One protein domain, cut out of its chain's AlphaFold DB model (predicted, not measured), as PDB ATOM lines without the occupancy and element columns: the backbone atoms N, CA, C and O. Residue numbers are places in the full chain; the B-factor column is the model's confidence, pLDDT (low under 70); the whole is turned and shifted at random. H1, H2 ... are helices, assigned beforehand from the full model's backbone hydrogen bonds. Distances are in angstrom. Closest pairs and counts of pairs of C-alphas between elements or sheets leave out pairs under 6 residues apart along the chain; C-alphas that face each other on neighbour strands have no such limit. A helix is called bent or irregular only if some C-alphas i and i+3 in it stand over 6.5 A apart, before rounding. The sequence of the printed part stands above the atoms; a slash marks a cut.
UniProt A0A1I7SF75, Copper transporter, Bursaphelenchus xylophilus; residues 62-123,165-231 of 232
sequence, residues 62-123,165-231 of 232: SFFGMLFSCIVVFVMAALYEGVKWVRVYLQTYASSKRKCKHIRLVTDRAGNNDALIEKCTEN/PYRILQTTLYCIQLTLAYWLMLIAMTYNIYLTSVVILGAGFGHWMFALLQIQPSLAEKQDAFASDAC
ATOM      1  N   SER A  62     150.485 201.070 118.087       84.38
ATOM      2  CA  SER A  62     151.411 199.937 118.021       84.38
ATOM      3  C   SER A  62     151.163 198.919 119.134       84.38
ATOM      4  O   SER A  62     150.659 199.255 120.210       84.38
ATOM      5  N   PHE A  63     151.617 197.683 118.915       85.88
ATOM      6  CA  PHE A  63     151.566 196.589 119.888       85.88
ATOM      7  C   PHE A  63     152.243 196.944 121.222       85.88
ATOM      8  O   PHE A  63     151.700 196.660 122.289       85.88
ATOM      9  N   PHE A  64     153.397 197.619 121.186       87.44
ATOM     10  CA  PHE A  64     154.095 198.038 122.409       87.44
ATOM     11  C   PHE A  64     153.329 199.117 123.182       87.44
ATOM     12  O   PHE A  64     153.292 199.081 124.412       87.44
ATOM     13  N   GLY A  65     152.673 200.040 122.470       87.12
ATOM     14  CA  GLY A  65     151.798 201.041 123.083       87.12
ATOM     15  C   GLY A  65     150.600 200.392 123.776       87.12
ATOM     16  O   GLY A  65     150.256 200.766 124.901       87.12
ATOM     17  N   MET A  66     150.019 199.366 123.146       88.12
ATOM     18  CA  MET A  66     148.941 198.570 123.731       88.12
ATOM     19  C   MET A  66     149.416 197.821 124.983       88.12
ATOM     20  O   MET A  66     148.768 197.905 126.020       88.12
ATOM     21  N   LEU A  67     150.577 197.155 124.943       91.25
ATOM     22  CA  LEU A  67     151.119 196.437 126.104       91.25
ATOM     23  C   LEU A  67     151.381 197.368 127.297       91.25
ATOM     24  O   LEU A  67     151.004 197.048 128.424       91.25
ATOM     25  N   PHE A  68     151.998 198.528 127.055       91.00
ATOM     26  CA  PHE A  68     152.221 199.526 128.101       91.00
ATOM     27  C   PHE A  68     150.895 199.998 128.702       91.00
ATOM     28  O   PHE A  68     150.743 200.052 129.923       91.00
ATOM     29  N   SER A  69     149.906 200.259 127.851       91.88
ATOM     30  CA  SER A  69     148.576 200.656 128.297       91.88
ATOM     31  C   SER A  69     147.893 199.565 129.115       91.88
ATOM     32  O   SER A  69     147.344 199.869 130.168       91.88
ATOM     33  N   CYS A  70     148.003 198.296 128.719       92.19
ATOM     34  CA  CYS A  70     147.527 197.171 129.520       92.19
ATOM     35  C   CYS A  70     148.156 197.176 130.921       92.19
ATOM     36  O   CYS A  70     147.438 197.065 131.907       92.19
ATOM     37  N   ILE A  71     149.471 197.374 131.048       94.25
ATOM     38  CA  ILE A  71     150.132 197.433 132.363       94.25
ATOM     39  C   ILE A  71     149.588 198.602 133.199       94.25
ATOM     40  O   ILE A  71     149.261 198.422 134.373       94.25
ATOM     41  N   VAL A  72     149.442 199.789 132.606       93.38
ATOM     42  CA  VAL A  72     148.901 200.965 133.307       93.38
ATOM     43  C   VAL A  72     147.456 200.727 133.755       93.38
ATOM     44  O   VAL A  72     147.115 201.004 134.905       93.38
ATOM     45  N   VAL A  73     146.612 200.175 132.883       94.06
ATOM     46  CA  VAL A  73     145.208 199.860 133.181       94.06
ATOM     47  C   VAL A  73     145.099 198.765 134.245       94.06
ATOM     48  O   VAL A  73     144.276 198.883 135.152       94.06
ATOM     49  N   PHE A  74     145.962 197.747 134.202       95.19
ATOM     50  CA  PHE A  74     146.047 196.707 135.229       95.19
ATOM     51  C   PHE A  74     146.343 197.306 136.606       95.19
ATOM     52  O   PHE A  74     145.644 197.023 137.579       95.19
ATOM     53  N   VAL A  75     147.362 198.169 136.682       94.44
ATOM     54  CA  VAL A  75     147.747 198.847 137.924       94.44
ATOM     55  C   VAL A  75     146.619 199.754 138.409       94.44
ATOM     56  O   VAL A  75     146.271 199.699 139.584       94.44
ATOM     57  N   MET A  76     145.989 200.532 137.523       93.44
ATOM     58  CA  MET A  76     144.820 201.352 137.866       93.44
ATOM     59  C   MET A  76     143.662 200.516 138.429       93.44
ATOM     60  O   MET A  76     143.060 200.909 139.428       93.44
ATOM     61  N   ALA A  77     143.369 199.353 137.838       94.50
ATOM     62  CA  ALA A  77     142.323 198.444 138.309       94.50
ATOM     63  C   ALA A  77     142.648 197.847 139.690       94.50
ATOM     64  O   ALA A  77     141.793 197.839 140.579       94.50
ATOM     65  N   ALA A  78     143.894 197.419 139.913       92.25
ATOM     66  CA  ALA A  78     144.340 196.930 141.217       92.25
ATOM     67  C   ALA A  78     144.312 198.037 142.291       92.25
ATOM     68  O   ALA A  78     143.872 197.808 143.422       92.25
ATOM     69  N   LEU A  79     144.730 199.258 141.935       91.19
ATOM     70  CA  LEU A  79     144.683 200.428 142.814       91.19
ATOM     71  C   LEU A  79     143.248 200.840 143.152       91.19
ATOM     72  O   LEU A  79     142.992 201.205 144.297       91.19
ATOM     73  N   TYR A  80     142.307 200.756 142.207       92.81
ATOM     74  CA  TYR A  80     140.891 201.036 142.461       92.81
ATOM     75  C   TYR A  80     140.332 200.153 143.584       92.81
ATOM     76  O   TYR A  80     139.725 200.664 144.534       92.81
ATOM     77  N   GLU A  81     140.596 198.843 143.530       90.81
ATOM     78  CA  GLU A  81     140.226 197.936 144.618       90.81
ATOM     79  C   GLU A  81     140.966 198.300 145.914       90.81
ATOM     80  O   GLU A  81     140.352 198.341 146.979       90.81
ATOM     81  N   GLY A  82     142.244 198.680 145.846       87.38
ATOM     82  CA  GLY A  82     142.985 199.139 147.024       87.38
ATOM     83  C   GLY A  82     142.400 200.372 147.703       87.38
ATOM     84  O   GLY A  82     142.215 200.374 148.920       87.38
ATOM     85  N   VAL A  83     142.017 201.396 146.943       88.38
ATOM     86  CA  VAL A  83     141.362 202.595 147.491       88.38
ATOM     87  C   VAL A  83     140.022 202.233 148.136       88.38
ATOM     88  O   VAL A  83     139.699 202.723 149.224       88.38
ATOM     89  N   LYS A  84     139.254 201.332 147.512       87.38
ATOM     90  CA  LYS A  84     138.001 200.807 148.067       87.38
ATOM     91  C   LYS A  84     138.231 200.097 149.405       87.38
ATOM     92  O   LYS A  84     137.490 200.360 150.355       87.38
ATOM     93  N   TRP A  85     139.281 199.286 149.529       83.50
ATOM     94  CA  TRP A  85     139.656 198.652 150.796       83.50
ATOM     95  C   TRP A  85     140.070 199.661 151.864       83.50
ATOM     96  O   TRP A  85     139.565 199.592 152.984       83.50
ATOM     97  N   VAL A  86     140.915 200.641 151.528       85.06
ATOM     98  CA  VAL A  86     141.339 201.688 152.476       85.06
ATOM     99  C   VAL A  86     140.135 202.485 152.990       85.06
ATOM    100  O   VAL A  86     140.071 202.816 154.175       85.06
ATOM    101  N   ARG A  87     139.135 202.747 152.142       85.62
ATOM    102  CA  ARG A  87     137.890 203.403 152.560       85.62
ATOM    103  C   ARG A  87     137.113 202.571 153.587       85.62
ATOM    104  O   ARG A  87     136.692 203.122 154.606       85.62
ATOM    105  N   VAL A  88     136.919 201.275 153.333       81.75
ATOM    106  CA  VAL A  88     136.196 200.363 154.248       81.75
ATOM    107  C   VAL A  88     136.955 200.190 155.560       81.75
ATOM    108  O   VAL A  88     136.353 200.255 156.637       81.75
ATOM    109  N   TYR A  89     138.279 200.046 155.476       80.44
ATOM    110  CA  TYR A  89     139.181 200.050 156.617       80.44
ATOM    111  C   TYR A  89     138.903 201.304 157.444       80.44
ATOM    112  O   TYR A  89     138.353 201.203 158.538       80.44
ATOM    113  N   LEU A  90     139.129 202.499 156.892       78.25
ATOM    114  CA  LEU A  90     139.021 203.767 157.615       78.25
ATOM    115  C   LEU A  90     137.650 203.955 158.302       78.25
ATOM    116  O   LEU A  90     137.602 204.320 159.480       78.25
ATOM    117  N   GLN A  91     136.549 203.613 157.620       76.62
ATOM    118  CA  GLN A  91     135.189 203.626 158.185       76.62
ATOM    119  C   GLN A  91     135.037 202.713 159.412       76.62
ATOM    120  O   GLN A  91     134.393 203.089 160.402       76.62
ATOM    121  N   THR A  92     135.664 201.540 159.375       73.75
ATOM    122  CA  THR A  92     135.714 200.594 160.495       73.75
ATOM    123  C   THR A  92     136.548 201.162 161.652       73.75
ATOM    124  O   THR A  92     136.080 201.165 162.795       73.75
ATOM    125  N   TYR A  93     137.711 201.772 161.375       69.94
ATOM    126  CA  TYR A  93     138.555 202.406 162.407       69.94
ATOM    127  C   TYR A  93     137.848 203.559 163.126       69.94
ATOM    128  O   TYR A  93     137.880 203.636 164.359       69.94
ATOM    129  N   ALA A  94     137.166 204.451 162.402       67.25
ATOM    130  CA  ALA A  94     136.432 205.535 163.058       67.25
ATOM    131  C   ALA A  94     135.253 205.048 163.893       67.25
ATOM    132  O   ALA A  94     134.951 205.655 164.925       67.25
ATOM    133  N   SER A  95     134.600 203.965 163.478       58.00
ATOM    134  CA  SER A  95     133.503 203.365 164.238       58.00
ATOM    135  C   SER A  95     134.003 202.771 165.562       58.00
ATOM    136  O   SER A  95     133.373 202.991 166.599       58.00
ATOM    137  N   SER A  96     135.183 202.138 165.580       61.44
ATOM    138  CA  SER A  96     135.828 201.661 166.819       61.44
ATOM    139  C   SER A  96     136.225 202.793 167.772       61.44
ATOM    140  O   SER A  96     135.980 202.704 168.979       61.44
ATOM    141  N   LYS A  97     136.744 203.918 167.257       52.62
ATOM    142  CA  LYS A  97     137.082 205.087 168.095       52.62
ATOM    143  C   LYS A  97     135.845 205.724 168.744       52.62
ATOM    144  O   LYS A  97     135.924 206.225 169.867       52.62
ATOM    145  N   ARG A  98     134.685 205.682 168.071       52.06
ATOM    146  CA  ARG A  98     133.401 206.154 168.625       52.06
ATOM    147  C   ARG A  98     132.889 205.252 169.749       52.06
ATOM    148  O   ARG A  98     132.423 205.786 170.753       52.06
ATOM    149  N   LYS A  99     133.036 203.926 169.625       47.44
ATOM    150  CA  LYS A  99     132.659 202.967 170.682       47.44
ATOM    151  C   LYS A  99     133.464 203.194 171.966       47.44
ATOM    152  O   LYS A  99     132.867 203.331 173.025       47.44
ATOM    153  N   CYS A 100     134.787 203.362 171.871       51.31
ATOM    154  CA  CYS A 100     135.627 203.643 173.045       51.31
ATOM    155  C   CYS A 100     135.332 205.006 173.685       51.31
ATOM    156  O   CYS A 100     135.349 205.127 174.907       51.31
ATOM    157  N   LYS A 101     135.017 206.038 172.887       51.12
ATOM    158  CA  LYS A 101     134.629 207.348 173.432       51.12
ATOM    159  C   LYS A 101     133.281 207.285 174.156       51.12
ATOM    160  O   LYS A 101     133.145 207.891 175.212       51.12
ATOM    161  N   HIS A 102     132.311 206.541 173.620       48.06
ATOM    162  CA  HIS A 102     131.011 206.353 174.265       48.06
ATOM    163  C   HIS A 102     131.132 205.528 175.552       48.06
ATOM    164  O   HIS A 102     130.590 205.933 176.571       48.06
ATOM    165  N   ILE A 103     131.900 204.433 175.540       57.88
ATOM    166  CA  ILE A 103     132.163 203.624 176.740       57.88
ATOM    167  C   ILE A 103     132.875 204.466 177.802       57.88
ATOM    168  O   ILE A 103     132.407 204.513 178.929       57.88
ATOM    169  N   ARG A 104     133.921 205.227 177.448       50.75
ATOM    170  CA  ARG A 104     134.644 206.075 178.410       50.75
ATOM    171  C   ARG A 104     133.777 207.179 179.014       50.75
ATOM    172  O   ARG A 104     133.868 207.404 180.210       50.75
ATOM    173  N   LEU A 105     132.927 207.837 178.221       59.84
ATOM    174  CA  LEU A 105     131.990 208.846 178.733       59.84
ATOM    175  C   LEU A 105     130.893 208.232 179.612       59.84
ATOM    176  O   LEU A 105     130.480 208.855 180.584       59.84
ATOM    177  N   VAL A 106     130.424 207.024 179.286       59.25
ATOM    178  CA  VAL A 106     129.464 206.280 180.116       59.25
ATOM    179  C   VAL A 106     130.113 205.832 181.425       59.25
ATOM    180  O   VAL A 106     129.493 205.987 182.469       59.25
ATOM    181  N   THR A 107     131.358 205.354 181.399       57.28
ATOM    182  CA  THR A 107     132.120 204.980 182.600       57.28
ATOM    183  C   THR A 107     132.425 206.193 183.484       57.28
ATOM    184  O   THR A 107     132.221 206.112 184.690       57.28
ATOM    185  N   ASP A 108     132.818 207.336 182.908       52.47
ATOM    186  CA  ASP A 108     133.009 208.590 183.663       52.47
ATOM    187  C   ASP A 108     131.692 209.081 184.278       52.47
ATOM    188  O   ASP A 108     131.649 209.544 185.415       52.47
ATOM    189  N   ARG A 109     130.583 208.960 183.535       56.09
ATOM    190  CA  ARG A 109     129.258 209.347 184.027       56.09
ATOM    191  C   ARG A 109     128.748 208.393 185.107       56.09
ATOM    192  O   ARG A 109     128.102 208.868 186.031       56.09
ATOM    193  N   ALA A 110     129.043 207.097 185.019       53.97
ATOM    194  CA  ALA A 110     128.720 206.119 186.058       53.97
ATOM    195  C   ALA A 110     129.500 206.413 187.351       53.97
ATOM    196  O   ALA A 110     128.875 206.636 188.380       53.97
ATOM    197  N   GLY A 111     130.825 206.586 187.272       53.81
ATOM    198  CA  GLY A 111     131.644 206.919 188.446       53.81
ATOM    199  C   GLY A 111     131.303 208.276 189.077       53.81
ATOM    200  O   GLY A 111     131.303 208.419 190.297       53.81
ATOM    201  N   ASN A 112     130.937 209.277 188.269       56.69
ATOM    202  CA  ASN A 112     130.498 210.573 188.788       56.69
ATOM    203  C   ASN A 112     129.081 210.527 189.392       56.69
ATOM    204  O   ASN A 112     128.777 211.330 190.271       56.69
ATOM    205  N   ASN A 113     128.215 209.615 188.937       60.03
ATOM    206  CA  ASN A 113     126.898 209.399 189.538       60.03
ATOM    207  C   ASN A 113     127.015 208.684 190.890       60.03
ATOM    208  O   ASN A 113     126.299 209.061 191.810       60.03
ATOM    209  N   ASP A 114     127.949 207.744 191.043       56.19
ATOM    210  CA  ASP A 114     128.215 207.076 192.325       56.19
ATOM    211  C   ASP A 114     128.766 208.071 193.368       56.19
ATOM    212  O   ASP A 114     128.273 208.135 194.494       56.19
ATOM    213  N   ALA A 115     129.680 208.963 192.959       54.19
ATOM    214  CA  ALA A 115     130.170 210.067 193.797       54.19
ATOM    215  C   ALA A 115     129.113 211.168 194.063       54.19
ATOM    216  O   ALA A 115     129.178 211.888 195.063       54.19
ATOM    217  N   LEU A 116     128.129 211.331 193.170       51.53
ATOM    218  CA  LEU A 116     126.973 212.211 193.384       51.53
ATOM    219  C   LEU A 116     125.945 211.590 194.333       51.53
ATOM    220  O   LEU A 116     125.323 212.328 195.092       51.53
ATOM    221  N   ILE A 117     125.772 210.265 194.317       50.06
ATOM    222  CA  ILE A 117     124.918 209.541 195.264       50.06
ATOM    223  C   ILE A 117     125.508 209.651 196.673       50.06
ATOM    224  O   ILE A 117     124.769 209.987 197.591       50.06
ATOM    225  N   GLU A 118     126.828 209.525 196.834       46.88
ATOM    226  CA  GLU A 118     127.514 209.746 198.117       46.88
ATOM    227  C   GLU A 118     127.276 211.171 198.661       46.88
ATOM    228  O   GLU A 118     126.866 211.346 199.811       46.88
ATOM    229  N   LYS A 119     127.384 212.198 197.803       49.38
ATOM    230  CA  LYS A 119     127.084 213.596 198.175       49.38
ATOM    231  C   LYS A 119     125.597 213.878 198.410       49.38
ATOM    232  O   LYS A 119     125.267 214.765 199.194       49.38
ATOM    233  N   CYS A 120     124.678 213.178 197.747       43.28
ATOM    234  CA  CYS A 120     123.238 213.313 197.995       43.28
ATOM    235  C   CYS A 120     122.812 212.600 199.286       43.28
ATOM    236  O   CYS A 120     121.937 213.103 199.985       43.28
ATOM    237  N   THR A 121     123.451 211.483 199.637       48.06
ATOM    238  CA  THR A 121     123.199 210.745 200.882       48.06
ATOM    239  C   THR A 121     123.694 211.515 202.108       48.06
ATOM    240  O   THR A 121     122.999 211.543 203.122       48.06
ATOM    241  N   GLU A 122     124.816 212.230 202.002       41.28
ATOM    242  CA  GLU A 122     125.307 213.111 203.073       41.28
ATOM    243  C   GLU A 122     124.374 214.317 203.312       41.28
ATOM    244  O   GLU A 122     124.116 214.702 204.451       41.28
ATOM    245  N   ASN A 123     123.765 214.851 202.245       41.56
ATOM    246  CA  ASN A 123     122.791 215.949 202.329       41.56
ATOM    247  C   ASN A 123     121.356 215.493 202.673       41.56
ATOM    248  O   ASN A 123     120.529 216.325 203.040       41.56
ATOM    249  N   PRO A 165     140.388 216.332 159.922       75.75
ATOM    250  CA  PRO A 165     141.226 215.814 158.838       75.75
ATOM    251  C   PRO A 165     140.809 214.401 158.424       75.75
ATOM    252  O   PRO A 165     140.869 214.050 157.253       75.75
ATOM    253  N   TYR A 166     140.260 213.627 159.364       78.00
ATOM    254  CA  TYR A 166     139.649 212.330 159.099       78.00
ATOM    255  C   TYR A 166     138.465 212.400 158.108       78.00
ATOM    256  O   TYR A 166     138.357 211.563 157.216       78.00
ATOM    257  N   ARG A 167     137.568 213.387 158.250       79.62
ATOM    258  CA  ARG A 167     136.400 213.559 157.364       79.62
ATOM    259  C   ARG A 167     136.817 214.051 155.984       79.62
ATOM    260  O   ARG A 167     136.269 213.575 154.999       79.62
ATOM    261  N   ILE A 168     137.796 214.956 155.918       83.69
ATOM    262  CA  ILE A 168     138.354 215.430 154.645       83.69
ATOM    263  C   ILE A 168     139.011 214.263 153.917       83.69
ATOM    264  O   ILE A 168     138.662 213.999 152.775       83.69
ATOM    265  N   LEU A 169     139.878 213.512 154.604       85.25
ATOM    266  CA  LEU A 169     140.550 212.344 154.047       85.25
ATOM    267  C   LEU A 169     139.534 211.325 153.513       85.25
ATOM    268  O   LEU A 169     139.669 210.859 152.387       85.25
ATOM    269  N   GLN A 170     138.468 211.038 154.265       85.19
ATOM    270  CA  GLN A 170     137.391 210.156 153.813       85.19
ATOM    271  C   GLN A 170     136.726 210.650 152.514       85.19
ATOM    272  O   GLN A 170     136.478 209.845 151.614       85.19
ATOM    273  N   THR A 171     136.436 211.947 152.406       87.69
ATOM    274  CA  THR A 171     135.844 212.536 151.197       87.69
ATOM    275  C   THR A 171     136.832 212.543 150.032       87.69
ATOM    276  O   THR A 171     136.456 212.195 148.920       87.69
ATOM    277  N   THR A 172     138.106 212.855 150.269       89.50
ATOM    278  CA  THR A 172     139.148 212.833 149.235       89.50
ATOM    279  C   THR A 172     139.361 211.425 148.683       89.50
ATOM    280  O   THR A 172     139.384 211.255 147.466       89.50
ATOM    281  N   LEU A 173     139.437 210.401 149.543       87.50
ATOM    282  CA  LEU A 173     139.500 209.008 149.086       87.50
ATOM    283  C   LEU A 173     138.265 208.619 148.268       87.50
ATOM    284  O   LEU A 173     138.390 207.884 147.294       87.50
ATOM    285  N   TYR A 174     137.083 209.123 148.634       89.44
ATOM    286  CA  TYR A 174     135.866 208.910 147.854       89.44
ATOM    287  C   TYR A 174     135.932 209.577 146.474       89.44
ATOM    288  O   TYR A 174     135.594 208.936 145.480       89.44
ATOM    289  N   CYS A 175     136.408 210.822 146.390       92.44
ATOM    290  CA  CYS A 175     136.606 211.509 145.114       92.44
ATOM    291  C   CYS A 175     137.583 210.741 144.214       92.44
ATOM    292  O   CYS A 175     137.260 210.483 143.060       92.44
ATOM    293  N   ILE A 176     138.727 210.302 144.753       91.88
ATOM    294  CA  ILE A 176     139.718 209.503 144.013       91.88
ATOM    295  C   ILE A 176     139.105 208.182 143.533       91.88
ATOM    296  O   ILE A 176     139.261 207.812 142.371       91.88
ATOM    297  N   GLN A 177     138.368 207.485 144.405       92.56
ATOM    298  CA  GLN A 177     137.679 206.245 144.048       92.56
ATOM    299  C   GLN A 177     136.706 206.456 142.879       92.56
ATOM    300  O   GLN A 177     136.666 205.630 141.970       92.56
ATOM    301  N   LEU A 178     135.929 207.544 142.898       92.62
ATOM    302  CA  LEU A 178     134.965 207.860 141.843       92.62
ATOM    303  C   LEU A 178     135.664 208.164 140.513       92.62
ATOM    304  O   LEU A 178     135.228 207.672 139.475       92.62
ATOM    305  N   THR A 179     136.760 208.925 140.544       93.00
ATOM    306  CA  THR A 179     137.563 209.213 139.349       93.00
ATOM    307  C   THR A 179     138.107 207.929 138.726       93.00
ATOM    308  O   THR A 179     137.923 207.709 137.531       93.00
ATOM    309  N   LEU A 180     138.701 207.043 139.532       92.88
ATOM    310  CA  LEU A 180     139.222 205.761 139.050       92.88
ATOM    311  C   LEU A 180     138.112 204.848 138.517       92.88
ATOM    312  O   LEU A 180     138.277 204.251 137.457       92.88
ATOM    313  N   ALA A 181     136.966 204.774 139.204       93.31
ATOM    314  CA  ALA A 181     135.817 203.998 138.737       93.31
ATOM    315  C   ALA A 181     135.338 204.474 137.362       93.31
ATOM    316  O   ALA A 181     135.061 203.659 136.485       93.31
ATOM    317  N   TYR A 182     135.259 205.791 137.169       93.69
ATOM    318  CA  TYR A 182     134.803 206.366 135.913       93.69
ATOM    319  C   TYR A 182     135.805 206.134 134.778       93.69
ATOM    320  O   TYR A 182     135.398 205.755 133.686       93.69
ATOM    321  N   TRP A 183     137.111 206.272 135.033       91.44
ATOM    322  CA  TRP A 183     138.141 205.956 134.038       91.44
ATOM    323  C   TRP A 183     138.127 204.482 133.633       91.44
ATOM    324  O   TRP A 183     138.147 204.181 132.445       91.44
ATOM    325  N   LEU A 184     138.033 203.559 134.594       91.25
ATOM    326  CA  LEU A 184     137.950 202.124 134.301       91.25
ATOM    327  C   LEU A 184     136.666 201.764 133.546       91.25
ATOM    328  O   LEU A 184     136.701 200.929 132.646       91.25
ATOM    329  N   MET A 185     135.549 202.414 133.873       92.44
ATOM    330  CA  MET A 185     134.288 202.245 133.153       92.44
ATOM    331  C   MET A 185     134.380 202.766 131.714       92.44
ATOM    332  O   MET A 185     133.915 202.092 130.799       92.44
ATOM    333  N   LEU A 186     135.011 203.927 131.500       89.81
ATOM    334  CA  LEU A 186     135.281 204.453 130.159       89.81
ATOM    335  C   LEU A 186     136.137 203.476 129.350       89.81
ATOM    336  O   LEU A 186     135.785 203.160 128.218       89.81
ATOM    337  N   ILE A 187     137.196 202.931 129.952       90.12
ATOM    338  CA  ILE A 187     138.063 201.936 129.311       90.12
ATOM    339  C   ILE A 187     137.281 200.664 128.962       90.12
ATOM    340  O   ILE A 187     137.413 200.155 127.855       90.12
ATOM    341  N   ALA A 188     136.433 200.154 129.856       89.06
ATOM    342  CA  ALA A 188     135.610 198.975 129.571       89.06
ATOM    343  C   ALA A 188     134.608 199.219 128.426       89.06
ATOM    344  O   ALA A 188     134.329 198.318 127.636       89.06
ATOM    345  N   MET A 189     134.112 200.451 128.296       89.75
ATOM    346  CA  MET A 189     133.222 200.863 127.207       89.75
ATOM    347  C   MET A 189     133.929 201.044 125.859       89.75
ATOM    348  O   MET A 189     133.252 201.220 124.851       89.75
ATOM    349  N   THR A 190     135.262 200.952 125.800       87.69
ATOM    350  CA  THR A 190     135.996 200.918 124.521       87.69
ATOM    351  C   THR A 190     135.832 199.594 123.775       87.69
ATOM    352  O   THR A 190     136.354 199.473 122.680       87.69
ATOM    353  N   TYR A 191     135.163 198.588 124.361       85.69
ATOM    354  CA  TYR A 191     134.937 197.251 123.784       85.69
ATOM    355  C   TYR A 191     136.205 196.519 123.293       85.69
ATOM    356  O   TYR A 191     136.114 195.483 122.627       85.69
ATOM    357  N   ASN A 192     137.398 196.979 123.679       89.56
ATOM    358  CA  ASN A 192     138.646 196.306 123.357       89.56
ATOM    359  C   ASN A 192     138.852 195.093 124.275       89.56
ATOM    360  O   ASN A 192     138.876 195.225 125.505       89.56
ATOM    361  N   ILE A 193     139.035 193.907 123.688       90.50
ATOM    362  CA  ILE A 193     139.204 192.657 124.448       90.50
ATOM    363  C   ILE A 193     140.472 192.685 125.318       90.50
ATOM    364  O   ILE A 193     140.438 192.218 126.459       90.50
ATOM    365  N   TYR A 194     141.576 193.259 124.832       91.56
ATOM    366  CA  TYR A 194     142.828 193.340 125.588       91.56
ATOM    367  C   TYR A 194     142.666 194.223 126.828       91.56
ATOM    368  O   TYR A 194     142.969 193.788 127.935       91.56
ATOM    369  N   LEU A 195     142.100 195.421 126.676       91.31
ATOM    370  CA  LEU A 195     141.893 196.328 127.808       91.31
ATOM    371  C   LEU A 195     140.847 195.783 128.787       91.31
ATOM    372  O   LEU A 195     141.077 195.777 129.994       91.31
ATOM    373  N   THR A 196     139.733 195.254 128.277       92.12
ATOM    374  CA  THR A 196     138.655 194.706 129.115       92.12
ATOM    375  C   THR A 196     139.132 193.504 129.926       92.12
ATOM    376  O   THR A 196     138.884 193.433 131.131       92.12
ATOM    377  N   SER A 197     139.857 192.571 129.302       93.00
ATOM    378  CA  SER A 197     140.396 191.402 130.008       93.00
ATOM    379  C   SER A 197     141.362 191.810 131.119       93.00
ATOM    380  O   SER A 197     141.293 191.277 132.226       93.00
ATOM    381  N   VAL A 198     142.201 192.811 130.869       94.56
ATOM    382  CA  VAL A 198     143.165 193.310 131.847       94.56
ATOM    383  C   VAL A 198     142.495 194.051 133.006       94.56
ATOM    384  O   VAL A 198     142.926 193.883 134.146       94.56
ATOM    385  N   VAL A 199     141.409 194.796 132.768       94.94
ATOM    386  CA  VAL A 199     140.597 195.392 133.847       94.94
ATOM    387  C   VAL A 199     140.019 194.303 134.753       94.94
ATOM    388  O   VAL A 199     140.117 194.409 135.976       94.94
ATOM    389  N   ILE A 200     139.460 193.233 134.173       94.25
ATOM    390  CA  ILE A 200     138.882 192.111 134.932       94.25
ATOM    391  C   ILE A 200     139.967 191.395 135.748       94.25
ATOM    392  O   ILE A 200     139.789 191.162 136.946       94.25
ATOM    393  N   LEU A 201     141.107 191.079 135.123       95.50
ATOM    394  CA  LEU A 201     142.235 190.433 135.796       95.50
ATOM    395  C   LEU A 201     142.827 191.320 136.894       95.50
ATOM    396  O   LEU A 201     143.129 190.821 137.973       95.50
ATOM    397  N   GLY A 202     142.958 192.626 136.652       94.62
ATOM    398  CA  GLY A 202     143.456 193.591 137.631       94.62
ATOM    399  C   GLY A 202     142.525 193.747 138.831       94.62
ATOM    400  O   GLY A 202     142.994 193.757 139.968       94.62
ATOM    401  N   ALA A 203     141.209 193.786 138.608       92.00
ATOM    402  CA  ALA A 203     140.222 193.812 139.687       92.00
ATOM    403  C   ALA A 203     140.246 192.513 140.512       92.00
ATOM    404  O   ALA A 203     140.266 192.556 141.744       92.00
ATOM    405  N   GLY A 204     140.311 191.354 139.846       92.50
ATOM    406  CA  GLY A 204     140.445 190.055 140.510       92.50
ATOM    407  C   GLY A 204     141.741 189.944 141.320       92.50
ATOM    408  O   GLY A 204     141.715 189.544 142.485       92.50
ATOM    409  N   PHE A 205     142.865 190.368 140.736       92.94
ATOM    410  CA  PHE A 205     144.168 190.397 141.395       92.94
ATOM    411  C   PHE A 205     144.180 191.342 142.598       92.94
ATOM    412  O   PHE A 205     144.633 190.952 143.672       92.94
ATOM    413  N   GLY A 206     143.640 192.555 142.453       89.38
ATOM    414  CA  GLY A 206     143.512 193.510 143.550       89.38
ATOM    415  C   GLY A 206     142.712 192.912 144.704       89.38
ATOM    416  O   GLY A 206     143.181 192.885 145.840       89.38
ATOM    417  N   HIS A 207     141.546 192.336 144.413       87.81
ATOM    418  CA  HIS A 207     140.728 191.672 145.423       87.81
ATOM    419  C   HIS A 207     141.476 190.532 146.138       87.81
ATOM    420  O   HIS A 207     141.438 190.443 147.366       87.81
ATOM    421  N   TRP A 208     142.191 189.685 145.391       89.06
ATOM    422  CA  TRP A 208     142.992 188.597 145.958       89.06
ATOM    423  C   TRP A 208     144.148 189.105 146.832       89.06
ATOM    424  O   TRP A 208     144.331 188.621 147.948       89.06
ATOM    425  N   MET A 209     144.878 190.126 146.380       83.62
ATOM    426  CA  MET A 209     145.989 190.729 147.121       83.62
ATOM    427  C   MET A 209     145.533 191.276 148.481       83.62
ATOM    428  O   MET A 209     146.206 191.070 149.490       83.62
ATOM    429  N   PHE A 210     144.367 191.923 148.545       75.25
ATOM    430  CA  PHE A 210     143.833 192.428 149.813       75.25
ATOM    431  C   PHE A 210     143.248 191.336 150.711       75.25
ATOM    432  O   PHE A 210     143.366 191.442 151.932       75.25
ATOM    433  N   ALA A 211     142.694 190.264 150.139       79.00
ATOM    434  CA  ALA A 211     142.323 189.082 150.912       79.00
ATOM    435  C   ALA A 211     143.555 188.452 151.589       79.00
ATOM    436  O   ALA A 211     143.497 188.088 152.761       79.00
ATOM    437  N   LEU A 212     144.699 188.405 150.898       71.00
ATOM    438  CA  LEU A 212     145.960 187.940 151.483       71.00
ATOM    439  C   LEU A 212     146.522 188.894 152.546       71.00
ATOM    440  O   LEU A 212     146.987 188.439 153.591       71.00
ATOM    441  N   LEU A 213     146.449 190.210 152.323       68.19
ATOM    442  CA  LEU A 213     146.901 191.202 153.306       68.19
ATOM    443  C   LEU A 213     146.080 191.171 154.602       68.19
ATOM    444  O   LEU A 213     146.619 191.496 155.652       68.19
ATOM    445  N   GLN A 214     144.809 190.757 154.562       68.44
ATOM    446  CA  GLN A 214     143.993 190.558 155.769       68.44
ATOM    447  C   GLN A 214     144.360 189.300 156.560       68.44
ATOM    448  O   GLN A 214     144.149 189.261 157.771       68.44
ATOM    449  N   ILE A 215     144.937 188.285 155.913       60.69
ATOM    450  CA  ILE A 215     145.365 187.055 156.591       60.69
ATOM    451  C   ILE A 215     146.628 187.315 157.427       60.69
ATOM    452  O   ILE A 215     146.729 186.822 158.550       60.69
ATOM    453  N   GLN A 216     147.552 188.154 156.948       62.97
ATOM    454  CA  GLN A 216     148.804 188.474 157.649       62.97
ATOM    455  C   GLN A 216     148.663 189.019 159.088       62.97
ATOM    456  O   GLN A 216     149.312 188.452 159.967       62.97
ATOM    457  N   PRO A 217     147.839 190.044 159.400       62.44
ATOM    458  CA  PRO A 217     147.714 190.547 160.770       62.44
ATOM    459  C   PRO A 217     147.172 189.480 161.728       62.44
ATOM    460  O   PRO A 217     147.600 189.418 162.874       62.44
ATOM    461  N   SER A 218     146.298 188.587 161.247       58.84
ATOM    462  CA  SER A 218     145.771 187.484 162.059       58.84
ATOM    463  C   SER A 218     146.795 186.378 162.338       58.84
ATOM    464  O   SER A 218     146.672 185.675 163.339       58.84
ATOM    465  N   LEU A 219     147.798 186.205 161.469       60.44
ATOM    466  CA  LEU A 219     148.894 185.262 161.699       60.44
ATOM    467  C   LEU A 219     149.979 185.862 162.593       60.44
ATOM    468  O   LEU A 219     150.485 185.150 163.453       60.44
ATOM    469  N   ALA A 220     150.271 187.157 162.449       62.59
ATOM    470  CA  ALA A 220     151.182 187.875 163.338       62.59
ATOM    471  C   ALA A 220     150.680 187.857 164.795       62.59
ATOM    472  O   ALA A 220     151.405 187.420 165.680       62.59
ATOM    473  N   GLU A 221     149.402 188.184 165.031       70.31
ATOM    474  CA  GLU A 221     148.806 188.161 166.379       70.31
ATOM    475  C   GLU A 221     148.813 186.756 167.007       70.31
ATOM    476  O   GLU A 221     149.068 186.597 168.199       70.31
ATOM    477  N   LYS A 222     148.588 185.707 166.203       66.38
ATOM    478  CA  LYS A 222     148.665 184.320 166.686       66.38
ATOM    479  C   LYS A 222     150.090 183.900 167.015       66.38
ATOM    480  O   LYS A 222     150.287 183.149 167.963       66.38
ATOM    481  N   GLN A 223     151.068 184.357 166.246       74.75
ATOM    482  CA  GLN A 223     152.467 184.022 166.472       74.75
ATOM    483  C   GLN A 223     153.011 184.711 167.730       74.75
ATOM    484  O   GLN A 223     153.736 184.080 168.494       74.75
ATOM    485  N   ASP A 224     152.569 185.941 168.000       74.38
ATOM    486  CA  ASP A 224     152.885 186.665 169.234       74.38
ATOM    487  C   ASP A 224     152.196 186.038 170.460       74.38
ATOM    488  O   ASP A 224     152.817 185.898 171.514       74.38
ATOM    489  N   ALA A 225     150.946 185.578 170.318       72.00
ATOM    490  CA  ALA A 225     150.248 184.835 171.370       72.00
ATOM    491  C   ALA A 225     150.950 183.501 171.697       72.00
ATOM    492  O   ALA A 225     151.188 183.202 172.864       72.00
ATOM    493  N   PHE A 226     151.370 182.739 170.678       72.06
ATOM    494  CA  PHE A 226     152.146 181.504 170.866       72.06
ATOM    495  C   PHE A 226     153.530 181.757 171.481       72.06
ATOM    496  O   PHE A 226     153.989 180.961 172.298       72.06
ATOM    497  N   ALA A 227     154.203 182.848 171.107       75.25
ATOM    498  CA  ALA A 227     155.490 183.218 171.691       75.25
ATOM    499  C   ALA A 227     155.359 183.618 173.171       75.25
ATOM    500  O   ALA A 227     156.236 183.292 173.973       75.25
ATOM    501  N   SER A 228     154.260 184.286 173.538       75.19
ATOM    502  CA  SER A 228     153.972 184.666 174.923       75.19
ATOM    503  C   SER A 228     153.617 183.462 175.804       75.19
ATOM    504  O   SER A 228     154.061 183.419 176.949       75.19
ATOM    505  N   ASP A 229     152.871 182.481 175.287       73.81
ATOM    506  CA  ASP A 229     152.508 181.262 176.032       73.81
ATOM    507  C   ASP A 229     153.685 180.285 176.192       73.81
ATOM    508  O   ASP A 229     153.722 179.509 177.141       73.81
ATOM    509  N   ALA A 230     154.675 180.323 175.296       73.31
ATOM    510  CA  ALA A 230     155.861 179.466 175.373       73.31
ATOM    511  C   ALA A 230     156.923 179.943 176.390       73.31
ATOM    512  O   ALA A 230     157.896 179.228 176.630       73.31
ATOM    513  N   CYS A 231     156.771 181.143 176.962       72.75
ATOM    514  CA  CYS A 231     157.704 181.717 177.942       72.75
ATOM    515  C   CYS A 231     157.224 181.597 179.405       72.75
ATOM    516  O   CYS A 231     157.862 182.173 180.289       72.75
TER     517      CYS A 231
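Overview. This is residues 62 to 123 and 165 to 231 of the 232 residues of the protein "Copper transporter" of Bursaphelenchus xylophilus (UniProt A0A1I7SF75). What does the model look like? A short three-helix bundle, with H2 and H3 folded as a helical hairpin against the first part of the very long H1, has two helical arms sticking out of it: residues 95 to 123 of H1, which make much of the length, and residues 212 to 231, of which 212 to 229 belong to H3, splaying away from H1. How is it made up? The printed part has 129 residues, with three named helices in the order H1, H2, H3 and no named strand; the class is all helix, and the bundle is up and down, each helix running against the one before it. How large is its outline? It is extended, with a radius of gyration of the C-alphas of 24.6 A and spans of 90 by 43 by 19 A.

Along the chain. Where does the first helix run? H1 holds residues 63 to 123, from C-alpha 63 at (151.566, 196.589, 119.888) to C-alpha 123 at (122.791, 215.949, 202.329), 89.4 A. Which helices follow? H2 holds residues 165 to 188, 34.2 A long, and H3 holds residues 193 to 229, 54.5 A long, ending with C-alpha 229 at (152.508, 181.262, 176.032). Is H3 bent? It is neither bent nor irregular, but only just: C-alphas 214 and 217 are 6.2 A apart.

Arrangement. How does H1 meet the others? H1 touches H2 with its residues 73 to 90 alone, at a shallow tilt of 27 degrees, opposite ways; their closest C-alphas, of Tyr 80 and Leu 180, are 6.1 A apart. Residues 69 to 85 of H1 touch residues 194 to 210 of H3, at a steep tilt of 40 degrees, the same way; their closest C-alphas, of Ala 78 and Gly 206, are 4.2 A apart. How do H2 and H3 stand? They form a helical hairpin and touch with residues 184 to 188 and 195 to 199 alone, opposite ways at 37 degrees, a tilt only just steep; their closest C-alphas, of Ala 188 and Thr 196, are 5.3 A apart. What do the backbones show? Every O i to N i+4 pair is within hydrogen-bond range in H1 and H2, and 31 of 33 are in H3.

Size, cuts and confidence. How far does it reach? The two C-alphas farthest apart, of Ser 62 and Asn 123, are 90.5 A apart; without the stretches that stand free, the body of 80 residues spans 47 by 24 by 18 A. Where is the cut? Residues 124 to 164 are not printed, and C-alphas 123 and 165 are 47.2 A apart across it; the link from H2 to H3 is tight, with 4 residues. Where is confidence low? The mean pLDDT of the printed part is 77.2, and residues 93 to 123, 213 to 220 and 222 are under 70.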